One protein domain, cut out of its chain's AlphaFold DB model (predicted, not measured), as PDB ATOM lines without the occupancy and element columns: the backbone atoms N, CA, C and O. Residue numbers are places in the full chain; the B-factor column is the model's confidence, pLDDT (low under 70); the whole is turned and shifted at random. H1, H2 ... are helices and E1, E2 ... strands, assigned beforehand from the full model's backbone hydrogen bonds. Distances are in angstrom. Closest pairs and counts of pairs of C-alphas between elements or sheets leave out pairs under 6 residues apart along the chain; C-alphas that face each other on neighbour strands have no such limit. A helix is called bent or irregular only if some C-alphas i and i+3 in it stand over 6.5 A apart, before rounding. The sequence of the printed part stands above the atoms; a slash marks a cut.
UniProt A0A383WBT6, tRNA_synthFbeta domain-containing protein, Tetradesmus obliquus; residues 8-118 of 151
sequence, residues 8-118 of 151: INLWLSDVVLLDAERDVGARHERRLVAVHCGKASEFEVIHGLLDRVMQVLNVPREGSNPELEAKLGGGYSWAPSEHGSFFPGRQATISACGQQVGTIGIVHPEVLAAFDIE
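This is residues 8 to 118 of the 151 residues of the protein "tRNA_synthFbeta domain-containing protein" of Tetradesmus obliquus (UniProt A0A383WBT6). A strongly twisted three-strand sheet, E3 E4 E5, is covered on one face by the helix H1, and a long bent hairpin, E1 and E2, sticks out from this body like an arm, with residues 19 to 25 at its tip. The other end of the hairpin lies by H1, with E2 near E5; the small helices H2 and H3 sit at opposite ends of the body. The printed part has 111 residues, with three named helices and five named strands in the order E1 E2 H1 H2 E3 E4 E5 H3. Both sheets, E1 - E2 and E3 - E4 - E5, are antiparallel and the class is mixed, helices and strands. The whole is only just loose, close to compact, with a radius of gyration of the C-alphas of 16.0 A and spans of 45 by 40 by 24 A.

E1, residues 8 to 18, and E2, residues 26 to 37, form an antiparallel hairpin, with N 9 and O 35 2.9 A apart and N 27 and O 17 2.8 A apart, within hydrogen-bond range. E1 bends by 54 degrees at residue 13 and E2 by 53 degrees at residue 30. The closest C-alphas of E2 and H1, residues 43 to 56, are those of His 36 and Ile 46, 7.0 A. H2, residues 66 to 72, is apart from H1. E3, residues 76 to 80, E4, residues 86 to 96, and E5, residues 99 to 107, form a meander, each strand the antiparallel neighbour of the one before. Between the neighbour strands E3 and E4, N 77 and O 95 are within hydrogen-bond range at 2.9 A, and between the neighbour strands E4 and E5, N 92 and O 104 are within hydrogen-bond range at 2.8 A. H1 is on this sheet in two layers, a helix on one face of a sheet, at a height over the sheet of 10.2 A; it runs along the strands, at 9 degrees to E4 on the local plane. Its closest C-alpha pair with E5 is Phe 43 and Ile 106, 6.8 A. H2 is not on this sheet, and H3, residues 109 to 114, only grazes it with residues 109 to 111. In H1, H2 and H3 every O i to N i+4 pair is within hydrogen-bond range.

E1 begins at C-alpha 8, (-30.040, 28.146, 20.304), and measures 29.9 A; E2 measures 32.6 A. H1 spans 20.1 A from C-alpha 43, (-32.300, 39.908, 21.137). E4 measures 21.0 A and E5 23.1 A, while H2, E3 and H3 are shorter. H3 ends at C-alpha 114, (-37.616, 30.664, 39.484).

The two C-alphas farthest apart, those of Glu 67 and Asp 116, are 47.5 A apart. The printed part has no cut and no long link. The mean pLDDT of the printed part is 89.8, and no printed residue is under 70.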
ATOM      1  N   ILE A   8     -28.607  28.028  20.585       81.69
ATOM      2  CA  ILE A   8     -30.040  28.146  20.304       81.69
ATOM      3  C   ILE A   8     -30.649  26.748  20.389       81.69
ATOM      4  O   ILE A   8     -30.254  25.847  19.650       81.69
ATOM      5  N   ASN A   9     -31.628  26.575  21.269       86.56
ATOM      6  CA  ASN A   9     -32.445  25.369  21.340       86.56
ATOM      7  C   ASN A   9     -33.761  25.645  20.620       86.56
ATOM      8  O   ASN A   9     -34.433  26.619  20.947       86.56
ATOM      9  N   LEU A  10     -34.121  24.806  19.650       88.25
ATOM     10  CA  LEU A  10     -35.366  24.918  18.894       88.25
ATOM     11  C   LEU A  10     -36.183  23.643  19.071       88.25
ATOM     12  O   LEU A  10     -35.677  22.543  18.847       88.25
ATOM     13  N   TRP A  11     -37.447  23.805  19.439       90.94
ATOM     14  CA  TRP A  11     -38.415  22.732  19.609       90.94
ATOM     15  C   TRP A  11     -39.660  23.004  18.777       90.94
ATOM     16  O   TRP A  11     -40.098  24.141  18.625       90.94
ATOM     17  N   LEU A  12     -40.234  21.930  18.245       91.38
ATOM     18  CA  LEU A  12     -41.497  21.954  17.531       91.38
ATOM     19  C   LEU A  12     -42.406  20.904  18.155       91.38
ATOM     20  O   LEU A  12     -42.054  19.725  18.180       91.38
ATOM     21  N   SER A  13     -43.543  21.330  18.691       88.00
ATOM     22  CA  SER A  13     -44.495  20.428  19.335       88.00
ATOM     23  C   SER A  13     -45.914  20.975  19.243       88.00
ATOM     24  O   SER A  13     -46.125  22.111  18.817       88.00
ATOM     25  N   ASP A  14     -46.881  20.157  19.635       88.25
ATOM     26  CA  ASP A  14     -48.285  20.543  19.658       88.25
ATOM     27  C   ASP A  14     -48.677  20.930  21.094       88.25
ATOM     28  O   ASP A  14     -48.339  20.233  22.054       88.25
ATOM     29  N   VAL A  15     -49.403  22.037  21.247       88.69
ATOM     30  CA  VAL A  15     -50.008  22.463  22.514       88.69
ATOM     31  C   VAL A  15     -51.518  22.283  22.444       88.69
ATOM     32  O   VAL A  15     -52.125  22.478  21.391       88.69
ATOM     33  N   VAL A  16     -52.133  21.897  23.561       88.25
ATOM     34  CA  VAL A  16     -53.589  21.748  23.660       88.25
ATOM     35  C   VAL A  16     -54.153  22.976  24.352       88.25
ATOM     36  O   VAL A  16     -53.800  23.265  25.495       88.25
ATOM     37  N   LEU A  17     -55.026  23.693  23.656       86.19
ATOM     38  CA  LEU A  17     -55.723  24.861  24.175       86.19
ATOM     39  C   LEU A  17     -57.200  24.533  24.351       86.19
ATOM     40  O   LEU A  17     -57.782  23.821  23.535       86.19
ATOM     41  N   LEU A  18     -57.804  25.062  25.414       86.81
ATOM     42  CA  LEU A  18     -59.245  24.953  25.621       86.81
ATOM     43  C   LEU A  18     -59.973  25.747  24.534       86.81
ATOM     44  O   LEU A  18     -59.620  26.892  24.253       86.81
ATOM     45  N   ASP A  19     -60.977  25.122  23.931       86.62
ATOM     46  CA  ASP A  19     -61.797  25.703  22.874       86.62
ATOM     47  C   ASP A  19     -63.222  25.162  22.994       86.62
ATOM     48  O   ASP A  19     -63.502  24.020  22.630       86.62
ATOM     49  N   ALA A  20     -64.116  25.990  23.537       85.88
ATOM     50  CA  ALA A  20     -65.507  25.623  23.778       85.88
ATOM     51  C   ALA A  20     -66.325  25.446  22.486       85.88
ATOM     52  O   ALA A  20     -67.411  24.876  22.547       85.88
ATOM     53  N   GLU A  21     -65.824  25.906  21.335       84.50
ATOM     54  CA  GLU A  21     -66.507  25.767  20.044       84.50
ATOM     55  C   GLU A  21     -66.226  24.419  19.362       84.50
ATOM     56  O   GLU A  21     -66.868  24.069  18.372       84.50
ATOM     57  N   ARG A  22     -65.276  23.631  19.883       78.50
ATOM     58  CA  ARG A  22     -64.931  22.301  19.360       78.50
ATOM     59  C   ARG A  22     -65.684  21.204  20.101       78.50
ATOM     60  O   ARG A  22     -65.837  21.264  21.316       78.50
ATOM     61  N   ASP A  23     -66.020  20.129  19.387       77.56
ATOM     62  CA  ASP A  23     -66.747  18.967  19.931       77.56
ATOM     63  C   ASP A  23     -66.115  18.369  21.201       77.56
ATOM     64  O   ASP A  23     -66.816  17.863  22.075       77.56
ATOM     65  N   VAL A  24     -64.784  18.422  21.311       83.88
ATOM     66  CA  VAL A  24     -64.023  17.886  22.453       83.88
ATOM     67  C   VAL A  24     -63.634  18.953  23.484       83.88
ATOM     68  O   VAL A  24     -62.948  18.639  24.454       83.88
ATOM     69  N   GLY A  25     -64.034  20.213  23.284       86.12
ATOM     70  CA  GLY A  25     -63.703  21.329  24.173       86.12
ATOM     71  C   GLY A  25     -62.238  21.781  24.118       86.12
ATOM     72  O   GLY A  25     -61.787  22.532  24.986       86.12
ATOM     73  N   ALA A  26     -61.465  21.294  23.143       87.56
ATOM     74  CA  ALA A  26     -60.042  21.563  23.015       87.56
ATOM     75  C   ALA A  26     -59.587  21.557  21.551       87.56
ATOM     76  O   ALA A  26     -60.160  20.871  20.700       87.56
ATOM     77  N   ARG A  27     -58.507  22.287  21.274       84.25
ATOM     78  CA  ARG A  27     -57.842  22.330  19.971       84.25
ATOM     79  C   ARG A  27     -56.339  22.152  20.118       84.25
ATOM     80  O   ARG A  27     -55.740  22.605  21.092       84.25
ATOM     81  N   HIS A  28     -55.740  21.519  19.120       87.44
ATOM     82  CA  HIS A  28     -54.292  21.415  19.002       87.44
ATOM     83  C   HIS A  28     -53.758  22.602  18.199       87.44
ATOM     84  O   HIS A  28     -54.323  22.951  17.161       87.44
ATOM     85  N   GLU A  29     -52.673  23.202  18.682       88.44
ATOM     86  CA  GLU A  29     -51.871  24.177  17.949       88.44
ATOM     87  C   GLU A  29     -50.435  23.694  17.808       88.44
ATOM     88  O   GLU A  29     -49.779  23.395  18.808       88.44
ATOM     89  N   ARG A  30     -49.902  23.696  16.587       90.06
ATOM     90  CA  ARG A  30     -48.479  23.431  16.368       90.06
ATOM     91  C   ARG A  30     -47.637  24.672  16.640       90.06
ATOM     92  O   ARG A  30     -47.683  25.639  15.876       90.06
ATOM     93  N   ARG A  31     -46.806  24.616  17.681       93.25
ATOM     94  CA  ARG A  31     -45.942  25.725  18.097       93.25
ATOM     95  C   ARG A  31     -44.463  25.415  17.917       93.25
ATOM     96  O   ARG A  31     -43.957  24.383  18.361       93.25
ATOM     97  N   LEU A  32     -43.771  26.340  17.261       94.38
ATOM     98  CA  LEU A  32     -42.320  26.422  17.206       94.38
ATOM     99  C   LEU A  32     -41.854  27.317  18.349       94.38
ATOM    100  O   LEU A  32     -42.265  28.471  18.444       94.38
ATOM    101  N   VAL A  33     -40.974  26.787  19.188       95.06
ATOM    102  CA  VAL A  33     -40.366  27.510  20.301       95.06
ATOM    103  C   VAL A  33     -38.861  27.495  20.116       95.06
ATOM    104  O   VAL A  33     -38.269  26.448  19.864       95.06
ATOM    105  N   ALA A  34     -38.229  28.651  20.251       94.19
ATOM    106  CA  ALA A  34     -36.787  28.770  20.247       94.19
ATOM    107  C   ALA A  34     -36.315  29.566  21.455       94.19
ATOM    108  O   ALA A  34     -36.916  30.571  21.829       94.19
ATOM    109  N   VAL A  35     -35.225  29.108  22.057       93.12
ATOM    110  CA  VAL A  35     -34.661  29.682  23.273       93.12
ATOM    111  C   VAL A  35     -33.154  29.800  23.095       93.12
ATOM    112  O   VAL A  35     -32.470  28.805  22.840       93.12
ATOM    113  N   HIS A  36     -32.634  31.013  23.224       92.31
ATOM    114  CA  HIS A  36     -31.209  31.301  23.187       92.31
ATOM    115  C   HIS A  36     -30.731  31.725  24.573       92.31
ATOM    116  O   HIS A  36     -31.243  32.688  25.140       92.31
ATOM    117  N   CYS A  37     -29.746  31.005  25.101       89.12
ATOM    118  CA  CYS A  37     -29.105  31.302  26.376       89.12
ATOM    119  C   CYS A  37     -27.711  31.868  26.095       89.12
ATOM    120  O   CYS A  37     -26.848  31.147  25.590       89.12
ATOM    121  N   GLY A  38     -27.507  33.153  26.378       84.00
ATOM    122  CA  GLY A  38     -26.291  33.889  26.027       84.00
ATOM    123  C   GLY A  38     -25.590  34.494  27.239       84.00
ATOM    124  O   GLY A  38     -26.074  34.425  28.366       84.00
ATOM    125  N   LYS A  39     -24.442  35.138  27.003       80.56
ATOM    126  CA  LYS A  39     -23.783  35.959  28.042       80.56
ATOM    127  C   LYS A  39     -24.451  37.324  28.190       80.56
ATOM    128  O   LYS A  39     -24.328  37.964  29.230       80.56
ATOM    129  N   ALA A  40     -25.138  37.760  27.142       80.94
ATOM    130  CA  ALA A  40     -25.977  38.941  27.110       80.94
ATOM    131  C   ALA A  40     -27.356  38.556  26.566       80.94
ATOM    132  O   ALA A  40     -27.546  37.477  26.010       80.94
ATOM    133  N   SER A  41     -28.326  39.454  26.703       72.19
ATOM    134  CA  SER A  41     -29.705  39.193  26.292       72.19
ATOM    135  C   SER A  41     -29.956  39.235  24.774       72.19
ATOM    136  O   SER A  41     -31.104  39.349  24.378       72.19
ATOM    137  N   GLU A  42     -28.903  39.180  23.950       86.75
ATOM    138  CA  GLU A  42     -28.834  38.917  22.494       86.75
ATOM    139  C   GLU A  42     -30.196  38.780  21.773       86.75
ATOM    140  O   GLU A  42     -30.605  37.705  21.328       86.75
ATOM    141  N   PHE A  43     -30.939  39.884  21.683       89.06
ATOM    142  CA  PHE A  43     -32.300  39.908  21.137       89.06
ATOM    143  C   PHE A  43     -32.261  39.787  19.613       89.06
ATOM    144  O   PHE A  43     -33.095  39.128  18.998       89.06
ATOM    145  N   GLU A  44     -31.230  40.376  19.016       91.00
ATOM    146  CA  GLU A  44     -30.905  40.328  17.599       91.00
ATOM    147  C   GLU A  44     -30.766  38.899  17.060       91.00
ATOM    148  O   GLU A  44     -31.153  38.640  15.922       91.00
ATOM    149  N   VAL A  45     -30.284  37.955  17.877       91.38
ATOM    150  CA  VAL A  45     -30.110  36.553  17.471       91.38
ATOM    151  C   VAL A  45     -31.468  35.891  17.248       91.38
ATOM    152  O   VAL A  45     -31.710  35.288  16.202       91.38
ATOM    153  N   ILE A  46     -32.380  36.032  18.210       93.25
ATOM    154  CA  ILE A  46     -33.720  35.446  18.112       93.25
ATOM    155  C   ILE A  46     -34.600  36.212  17.114       93.25
ATOM    156  O   ILE A  46     -35.410  35.596  16.422       93.25
ATOM    157  N   HIS A  47     -34.401  37.521  16.954       93.31
ATOM    158  CA  HIS A  47     -35.052  38.275  15.884       93.31
ATOM    159  C   HIS A  47     -34.607  37.790  14.497       93.31
ATOM    160  O   HIS A  47     -35.439  37.546  13.629       93.31
ATOM    161  N   GLY A  48     -33.305  37.577  14.286       94.31
ATOM    162  CA  GLY A  48     -32.802  37.007  13.033       94.31
ATOM    163  C   GLY A  48     -33.335  35.593  12.774       94.31
ATOM    164  O   GLY A  48     -33.601  35.228  11.627       94.31
ATOM    165  N   LEU A  49     -33.551  34.804  13.832       94.31
ATOM    166  CA  LEU A  49     -34.217  33.506  13.726       94.31
ATOM    167  C   LEU A  49     -35.681  33.646  13.285       94.31
ATOM    168  O   LEU A  49     -36.099  32.900  12.404       94.31
ATOM    169  N   LEU A  50     -36.439  34.594  13.846       95.44
ATOM    170  CA  LEU A  50     -37.804  34.905  13.405       95.44
ATOM    171  C   LEU A  50     -37.835  35.234  11.907       95.44
ATOM    172  O   LEU A  50     -38.577  34.594  11.160       95.44
ATOM    173  N   ASP A  51     -36.991  36.170  11.464       94.62
ATOM    174  CA  ASP A  51     -36.913  36.573  10.056       94.62
ATOM    175  C   ASP A  51     -36.614  35.363   9.159       94.62
ATOM    176  O   ASP A  51     -37.237  35.168   8.110       94.62
ATOM    177  N   ARG A  52     -35.691  34.496   9.597       94.69
ATOM    178  CA  ARG A  52     -35.329  33.283   8.863       94.69
ATOM    179  C   ARG A  52     -36.465  32.264   8.813       94.69
ATOM    180  O   ARG A  52     -36.672  31.663   7.759       94.69
ATOM    181  N   VAL A  53     -37.190  32.056   9.912       93.50
ATOM    182  CA  VAL A  53     -38.351  31.153   9.959       93.50
ATOM    183  C   VAL A  53     -39.439  31.651   9.010       93.50
ATOM    184  O   VAL A  53     -39.893  30.880   8.168       93.50
ATOM    185  N   MET A  54     -39.794  32.937   9.062       92.06
ATOM    186  CA  MET A  54     -40.808  33.520   8.171       92.06
ATOM    187  C   MET A  54     -40.397  33.441   6.699       92.06
ATOM    188  O   MET A  54     -41.216  33.108   5.842       92.06
ATOM    189  N   GLN A  55     -39.111  33.645   6.401       91.31
ATOM    190  CA  GLN A  55     -38.575  33.463   5.053       91.31
ATOM    191  C   GLN A  55     -38.720  32.015   4.562       91.31
ATOM    192  O   GLN A  55     -39.098  31.796   3.413       91.31
ATOM    193  N   VAL A  56     -38.426  31.021   5.409       91.69
ATOM    194  CA  VAL A  56     -38.584  29.595   5.063       91.69
ATOM    195  C   VAL A  56     -40.057  29.230   4.868       91.69
ATOM    196  O   VAL A  56     -40.373  28.452   3.971       91.69
ATOM    197  N   LEU A  57     -40.955  29.829   5.654       88.81
ATOM    198  CA  LEU A  57     -42.408  29.698   5.504       88.81
ATOM    199  C   LEU A  57     -42.973  30.517   4.328       88.81
ATOM    200  O   LEU A  57     -44.171  30.462   4.068       88.81
ATOM    201  N   ASN A  58     -42.123  31.255   3.604       89.44
ATOM    202  CA  ASN A  58     -42.497  32.118   2.486       89.44
ATOM    203  C   ASN A  58     -43.553  33.181   2.855       89.44
ATOM    204  O   ASN A  58     -44.390  33.546   2.029       89.44
ATOM    205  N   VAL A  59     -43.502  33.691   4.089       90.00
ATOM    206  CA  VAL A  59     -44.358  34.783   4.570       90.00
ATOM    207  C   VAL A  59     -43.572  36.095   4.467       90.00
ATOM    208  O   VAL A  59     -42.552  36.251   5.146       90.00
ATOM    209  N   PRO A  60     -43.988  37.047   3.614       91.19
ATOM    210  CA  PRO A  60     -43.295  38.317   3.463       91.19
ATOM    211  C   PRO A  60     -43.503  39.185   4.699       91.19
ATOM    212  O   PRO A  60     -44.545  39.129   5.353       91.19
ATOM    213  N   ARG A  61     -42.525  40.041   4.993       94.06
ATOM    214  CA  ARG A  61     -42.735  41.130   5.949       94.06
ATOM    215  C   ARG A  61     -43.750  42.105   5.361       94.06
ATOM    216  O   ARG A  61     -43.692  42.381   4.165       94.06
ATOM    217  N   GLU A  62     -44.634  42.633   6.190       91.81
ATOM    218  CA  GLU A  62     -45.619  43.631   5.778       91.81
ATOM    219  C   GLU A  62     -44.955  44.808   5.040       91.81
ATOM    220  O   GLU A  62     -43.980  45.398   5.522       91.81
ATOM    221  N   GLY A  63     -45.450  45.105   3.836       90.69
ATOM    222  CA  GLY A  63     -44.937  46.144   2.944       90.69
ATOM    223  C   GLY A  63     -43.697  45.763   2.123       90.69
ATOM    224  O   GLY A  63     -43.220  46.587   1.341       90.69
ATOM    225  N   SER A  64     -43.150  44.551   2.273       92.50
ATOM    226  CA  SER A  64     -41.941  44.127   1.548       92.50
ATOM    227  C   SER A  64     -42.230  43.503   0.186       92.50
ATOM    228  O   SER A  64     -41.382  43.579  -0.706       92.50
ATOM    229  N   ASN A  65     -43.401  42.883   0.005       91.25
ATOM    230  CA  ASN A  65     -43.765  42.240  -1.253       91.25
ATOM    231  C   ASN A  65     -45.289  42.259  -1.461       91.25
ATOM    232  O   ASN A  65     -45.962  41.272  -1.150       91.25
ATOM    233  N   PRO A  66     -45.837  43.342  -2.048       90.50
ATOM    234  CA  PRO A  66     -47.280  43.503  -2.221       90.50
ATOM    235  C   PRO A  66     -47.949  42.375  -3.017       90.50
ATOM    236  O   PRO A  66     -49.084  41.997  -2.728       90.50
ATOM    237  N   GLU A  67     -47.256  41.805  -4.008       89.44
ATOM    238  CA  GLU A  67     -47.795  40.714  -4.827       89.44
ATOM    239  C   GLU A  67     -47.949  39.415  -4.032       89.44
ATOM    240  O   GLU A  67     -48.918  38.677  -4.223       89.44
ATOM    241  N   LEU A  68     -46.986  39.113  -3.157       83.69
ATOM    242  CA  LEU A  68     -47.037  37.931  -2.302       83.69
ATOM    243  C   LEU A  68     -48.015  38.134  -1.141       83.69
ATOM    244  O   LEU A  68     -48.795  37.233  -0.851       83.69
ATOM    245  N   GLU A  69     -48.042  39.325  -0.543       85.31
ATOM    246  CA  GLU A  69     -49.006  39.694   0.501       85.31
ATOM    247  C   GLU A  69     -50.449  39.540   0.002       85.31
ATOM    248  O   GLU A  69     -51.261  38.905   0.669       85.31
ATOM    249  N   ALA A  70     -50.760  40.007  -1.213       85.12
ATOM    250  CA  ALA A  70     -52.090  39.847  -1.803       85.12
ATOM    251  C   ALA A  70     -52.494  38.374  -2.006       85.12
ATOM    252  O   ALA A  70     -53.669  38.036  -1.877       85.12
ATOM    253  N   LYS A  71     -51.537  37.485  -2.310       83.12
ATOM    254  CA  LYS A  71     -51.792  36.040  -2.467       83.12
ATOM    255  C   LYS A  71     -52.026  35.332  -1.136       83.12
ATOM    256  O   LYS A  71     -52.746  34.341  -1.101       83.12
ATOM    257  N   LEU A  72     -51.374  35.809  -0.081       78.25
ATOM    258  CA  LEU A  72     -51.386  35.198   1.246       78.25
ATOM    259  C   LEU A  72     -52.433  35.811   2.184       78.25
ATOM    260  O   LEU A  72     -52.728  35.219   3.216       78.25
ATOM    261  N   GLY A  73     -52.991  36.972   1.830       80.69
ATOM    262  CA  GLY A  73     -53.914  37.721   2.683       80.69
ATOM    263  C   GLY A  73     -53.236  38.712   3.633       80.69
ATOM    264  O   GLY A  73     -53.907  39.296   4.481       80.69
ATOM    265  N   GLY A  74     -51.923  38.913   3.491       87.00
ATOM    266  CA  GLY A  74     -51.118  39.849   4.270       87.00
ATOM    267  C   GLY A  74     -49.673  39.380   4.464       87.00
ATOM    268  O   GLY A  74     -49.280  38.297   4.026       87.00
ATOM    269  N   GLY A  75     -48.875  40.223   5.121       89.50
ATOM    270  CA  GLY A  75     -47.527  39.894   5.587       89.50
ATOM    271  C   GLY A  75     -47.480  39.643   7.094       89.50
ATOM    272  O   GLY A  75     -48.512  39.670   7.774       89.50
ATOM    273  N   TYR A  76     -46.276  39.413   7.619       94.56
ATOM    274  CA  TYR A  76     -46.023  39.427   9.059       94.56
ATOM    275  C   TYR A  76     -45.425  40.761   9.519       94.56
ATOM    276  O   TYR A  76     -44.668  41.415   8.796       94.56
ATOM    277  N   SER A  77     -45.747  41.142  10.748       95.38
ATOM    278  CA  SER A  77     -45.217  42.313  11.436       95.38
ATOM    279  C   SER A  77     -45.104  42.050  12.936       95.38
ATOM    280  O   SER A  77     -45.496  40.995  13.444       95.38
ATOM    281  N   TRP A  78     -44.492  42.985  13.652       95.19
ATOM    282  CA  TRP A  78     -44.324  42.899  15.094       95.19
ATOM    283  C   TRP A  78     -44.568  44.255  15.741       95.19
ATOM    284  O   TRP A  78     -44.227  45.301  15.183       95.19
ATOM    285  N   ALA A  79     -45.140  44.226  16.937       95.19
ATOM    286  CA  ALA A  79     -45.427  45.410  17.733       95.19
ATOM    287  C   ALA A  79     -44.967  45.191  19.181       95.19
ATOM    288  O   ALA A  79     -44.998  44.049  19.644       95.19
ATOM    289  N   PRO A  80     -44.545  46.243  19.908       95.75
ATOM    290  CA  PRO A  80     -44.205  46.128  21.323       95.75
ATOM    291  C   PRO A  80     -45.319  45.454  22.132       95.75
ATOM    292  O   PRO A  80     -46.500  45.705  21.894       95.75
ATOM    293  N   SER A  81     -44.936  44.617  23.092       92.81
ATOM    294  CA  SER A  81     -45.860  43.903  23.980       92.81
ATOM    295  C   SER A  81     -45.577  44.185  25.461       92.81
ATOM    296  O   SER A  81     -44.540  44.747  25.815       92.81
ATOM    297  N   GLU A  82     -46.506  43.785  26.335       90.44
ATOM    298  CA  GLU A  82     -46.413  43.942  27.798       90.44
ATOM    299  C   GLU A  82     -46.653  42.610  28.534       90.44
ATOM    300  O   GLU A  82     -47.307  42.540  29.571       90.44
ATOM    301  N   HIS A  83     -46.144  41.507  27.989       85.00
ATOM    302  CA  HIS A  83     -46.262  40.196  28.613       85.00
ATOM    303  C   HIS A  83     -45.370  40.113  29.864       85.00
ATOM    304  O   HIS A  83     -44.171  40.395  29.799       85.00
ATOM    305  N   GLY A  84     -45.935  39.688  30.998       85.75
ATOM    306  CA  GLY A  84     -45.236  39.667  32.296       85.75
ATOM    307  C   GLY A  84     -44.074  38.671  32.390       85.75
ATOM    308  O   GLY A  84     -43.208  38.802  33.247       85.75
ATOM    309  N   SER A  85     -44.020  37.685  31.491       86.81
ATOM    310  CA  SER A  85     -42.909  36.724  31.420       86.81
ATOM    311  C   SER A  85     -41.644  37.297  30.770       86.81
ATOM    312  O   SER A  85     -40.586  36.671  30.850       86.81
ATOM    313  N   PHE A  86     -41.736  38.466  30.127       92.62
ATOM    314  CA  PHE A  86     -40.629  39.107  29.424       92.62
ATOM    315  C   PHE A  86     -40.203  40.420  30.085       92.62
ATOM    316  O   PHE A  86     -40.952  41.068  30.812       92.62
ATOM    317  N   PHE A  87     -38.971  40.826  29.803       89.94
ATOM    318  CA  PHE A  87     -38.405  42.086  30.244       89.94
ATOM    319  C   PHE A  87     -39.107  43.266  29.541       89.94
ATOM    320  O   PHE A  87     -39.167  43.298  28.303       89.94
ATOM    321  N   PRO A  88     -39.627  44.255  30.293       91.31
ATOM    322  CA  PRO A  88     -40.308  45.413  29.720       91.31
ATOM    323  C   PRO A  88     -39.455  46.151  28.679       91.31
ATOM    324  O   PRO A  88     -38.257  46.363  28.860       91.31
ATOM    325  N   GLY A  89     -40.076  46.530  27.559       90.25
ATOM    326  CA  GLY A  89     -39.398  47.224  26.456       90.25
ATOM    327  C   GLY A  89     -38.473  46.347  25.602       90.25
ATOM    328  O   GLY A  89     -37.865  46.844  24.655       90.25
ATOM    329  N   ARG A  90     -38.358  45.047  25.901       92.06
ATOM    330  CA  ARG A  90     -37.564  44.074  25.133       92.06
ATOM    331  C   ARG A  90     -38.396  42.855  24.744       92.06
ATOM    332  O   ARG A  90     -37.973  41.709  24.897       92.06
ATOM    333  N   GLN A  91     -39.595  43.129  24.251       94.94
ATOM    334  CA  GLN A  91     -40.549  42.126  23.820       94.94
ATOM    335  C   GLN A  91     -41.448  42.668  22.711       94.94
ATOM    336  O   GLN A  91     -41.664  43.880  22.612       94.94
ATOM    337  N   ALA A  92     -41.946  41.764  21.881       96.44
ATOM    338  CA  ALA A  92     -42.905  42.076  20.846       96.44
ATOM    339  C   ALA A  92     -43.899  40.930  20.636       96.44
ATOM    340  O   ALA A  92     -43.565  39.746  20.744       96.44
ATOM    341  N   THR A  93     -45.118  41.306  20.274       96.81
ATOM    342  CA  THR A  93     -46.119  40.412  19.705       96.81
ATOM    343  C   THR A  93     -45.879  40.303  18.208       96.81
ATOM    344  O   THR A  93     -45.630  41.309  17.544       96.81
ATOM    345  N   ILE A  94     -45.963  39.086  17.683       96.19
ATOM    346  CA  ILE A  94     -45.788  38.782  16.267       96.19
ATOM    347  C   ILE A  94     -47.164  38.515  15.678       96.19
ATOM    348  O   ILE A  94     -47.897  37.652  16.170       96.19
ATOM    349  N   SER A  95     -47.483  39.228  14.607       94.44
ATOM    350  CA  SER A  95     -48.742  39.100  13.885       94.44
ATOM    351  C   SER A  95     -48.482  38.738  12.433       94.44
ATOM    352  O   SER A  95     -47.500  39.180  11.847       94.44
ATOM    353  N   ALA A  96     -49.364  37.944  11.838       90.75
ATOM    354  CA  ALA A  96     -49.353  37.641  10.416       90.75
ATOM    355  C   ALA A  96     -50.778  37.646   9.876       90.75
ATOM    356  O   ALA A  96     -51.684  37.115  10.517       90.75
ATOM    357  N   CYS A  97     -50.976  38.256   8.705       84.75
ATOM    358  CA  CYS A  97     -52.296  38.368   8.069       84.75
ATOM    359  C   CYS A  97     -53.376  38.925   9.025       84.75
ATOM    360  O   CYS A  97     -54.518  38.471   9.030       84.75
ATOM    361  N   GLY A  98     -53.001  39.882   9.883       82.50
ATOM    362  CA  GLY A  98     -53.900  40.509  10.859       82.50
ATOM    363  C   GLY A  98     -54.204  39.688  12.119       82.50
ATOM    364  O   GLY A  98     -54.974  40.151  12.953       82.50
ATOM    365  N   GLN A  99     -53.605  38.507  12.290       87.81
ATOM    366  CA  GLN A  99     -53.800  37.643  13.457       87.81
ATOM    367  C   GLN A  99     -52.512  37.526  14.268       87.81
ATOM    368  O   GLN A  99     -51.422  37.435  13.702       87.81
ATOM    369  N   GLN A 100     -52.618  37.507  15.598       93.00
ATOM    370  CA  GLN A 100     -51.467  37.254  16.460       93.00
ATOM    371  C   GLN A 100     -51.042  35.790  16.328       93.00
ATOM    372  O   GLN A 100     -51.809  34.877  16.624       93.00
ATOM    373  N   VAL A 101     -49.795  35.568  15.921       93.75
ATOM    374  CA  VAL A 101     -49.232  34.227  15.712       93.75
ATOM    375  C   VAL A 101     -48.136  33.883  16.705       93.75
ATOM    376  O   VAL A 101     -47.727  32.732  16.768       93.75
ATOM    377  N   GLY A 102     -47.648  34.829  17.505       94.69
ATOM    378  CA  GLY A 102     -46.615  34.507  18.479       94.69
ATOM    379  C   GLY A 102     -46.090  35.686  19.272       94.69
ATOM    380  O   GLY A 102     -46.643  36.786  19.235       94.69
ATOM    381  N   THR A 103     -45.002  35.440  19.990       96.25
ATOM    382  CA  THR A 103     -44.310  36.423  20.826       96.25
ATOM    383  C   THR A 103     -42.807  36.194  20.798       96.25
ATOM    384  O   THR A 103     -42.337  35.061  20.699       96.25
ATOM    385  N   ILE A 104     -42.050  37.272  20.937       96.44
ATOM    386  CA  ILE A 104     -40.592  37.271  21.035       96.44
ATOM    387  C   ILE A 104     -40.178  38.191  22.177       96.44
ATOM    388  O   ILE A 104     -40.760  39.259  22.353       96.44
ATOM    389  N   GLY A 105     -39.161  37.819  22.946       95.38
ATOM    390  CA  GLY A 105     -38.700  38.671  24.033       95.38
ATOM    391  C   GLY A 105     -37.511  38.132  24.806       95.38
ATOM    392  O   GLY A 105     -37.138  36.967  24.694       95.38
ATOM    393  N   ILE A 106     -36.926  39.006  25.619       94.75
ATOM    394  CA  ILE A 106     -35.973  38.618  26.663       94.75
ATOM    395  C   ILE A 106     -36.782  38.182  27.879       94.75
ATOM    396  O   ILE A 106     -37.631  38.938  28.338       94.75
ATOM    397  N   VAL A 107     -36.536  36.991  28.412       94.69
ATOM    398  CA  VAL A 107     -37.245  36.467  29.589       94.69
ATOM    399  C   VAL A 107     -36.922  37.314  30.823       94.69
ATOM    400  O   VAL A 107     -35.780  37.733  31.024       94.69
ATOM    401  N   HIS A 108     -37.932  37.583  31.654       94.00
ATOM    402  CA  HIS A 108     -37.756  38.378  32.867       94.00
ATOM    403  C   HIS A 108     -36.806  37.672  33.860       94.00
ATOM    404  O   HIS A 108     -36.965  36.470  34.089       94.00
ATOM    405  N   PRO A 109     -35.857  38.381  34.506       91.50
ATOM    406  CA  PRO A 109     -34.909  37.768  35.442       91.50
ATOM    407  C   PRO A 109     -35.565  37.005  36.598       91.50
ATOM    408  O   PRO A 109     -35.052  35.974  37.013       91.50
ATOM    409  N   GLU A 110     -36.718  37.467  37.093       92.62
ATOM    410  CA  GLU A 110     -37.465  36.758  38.149       92.62
ATOM    411  C   GLU A 110     -37.986  35.396  37.680       92.62
ATOM    412  O   GLU A 110     -37.984  34.436  38.446       92.62
ATOM    413  N   VAL A 111     -38.386  35.293  36.407       93.00
ATOM    414  CA  VAL A 111     -38.788  34.015  35.810       93.00
ATOM    415  C   VAL A 111     -37.564  33.111  35.711       93.00
ATOM    416  O   VAL A 111     -37.621  31.970  36.146       93.00
ATOM    417  N   LEU A 112     -36.433  33.621  35.218       91.69
ATOM    418  CA  LEU A 112     -35.192  32.843  35.117       91.69
ATOM    419  C   LEU A 112     -34.715  32.322  36.476       91.69
ATOM    420  O   LEU A 112     -34.387  31.144  36.593       91.69
ATOM    421  N   ALA A 113     -34.772  33.161  37.512       91.50
ATOM    422  CA  ALA A 113     -34.445  32.774  38.879       91.50
ATOM    423  C   ALA A 113     -35.371  31.668  39.410       91.50
ATOM    424  O   ALA A 113     -34.901  30.738  40.061       91.50
ATOM    425  N   ALA A 114     -36.671  31.713  39.095       92.75
ATOM    426  CA  ALA A 114     -37.616  30.664  39.484       92.75
ATOM    427  C   ALA A 114     -37.325  29.301  38.823       92.75
ATOM    428  O   ALA A 114     -37.712  28.266  39.364       92.75
ATOM    429  N   PHE A 115     -36.635  29.297  37.676       90.06
ATOM    430  CA  PHE A 115     -36.206  28.093  36.957       90.06
ATOM    431  C   PHE A 115     -34.722  27.737  37.173       90.06
ATOM    432  O   PHE A 115     -34.227  26.837  36.496       90.06
ATOM    433  N   ASP A 116     -34.029  28.406  38.106       90.31
ATOM    434  CA  ASP A 116     -32.600  28.202  38.408       90.31
ATOM    435  C   ASP A 116     -31.687  28.415  37.179       90.31
ATOM    436  O   ASP A 116     -30.755  27.660  36.904       90.31
ATOM    437  N   ILE A 117     -32.000  29.446  36.384       88.06
ATOM    438  CA  ILE A 117     -31.245  29.836  35.187       88.06
ATOM    439  C   ILE A 117     -30.491  31.137  35.474       88.06
ATOM    440  O   ILE A 117     -31.086  32.205  35.591       88.06
ATOM    441  N   GLU A 118     -29.162  31.061  35.542       87.06
ATOM    442  CA  GLU A 118     -28.304  32.214  35.863       87.06
ATOM    443  C   GLU A 118     -28.076  33.172  34.682       87.06
ATOM    444  O   GLU A 118     -27.736  34.342  34.862       87.06
TER     445      GLU A 118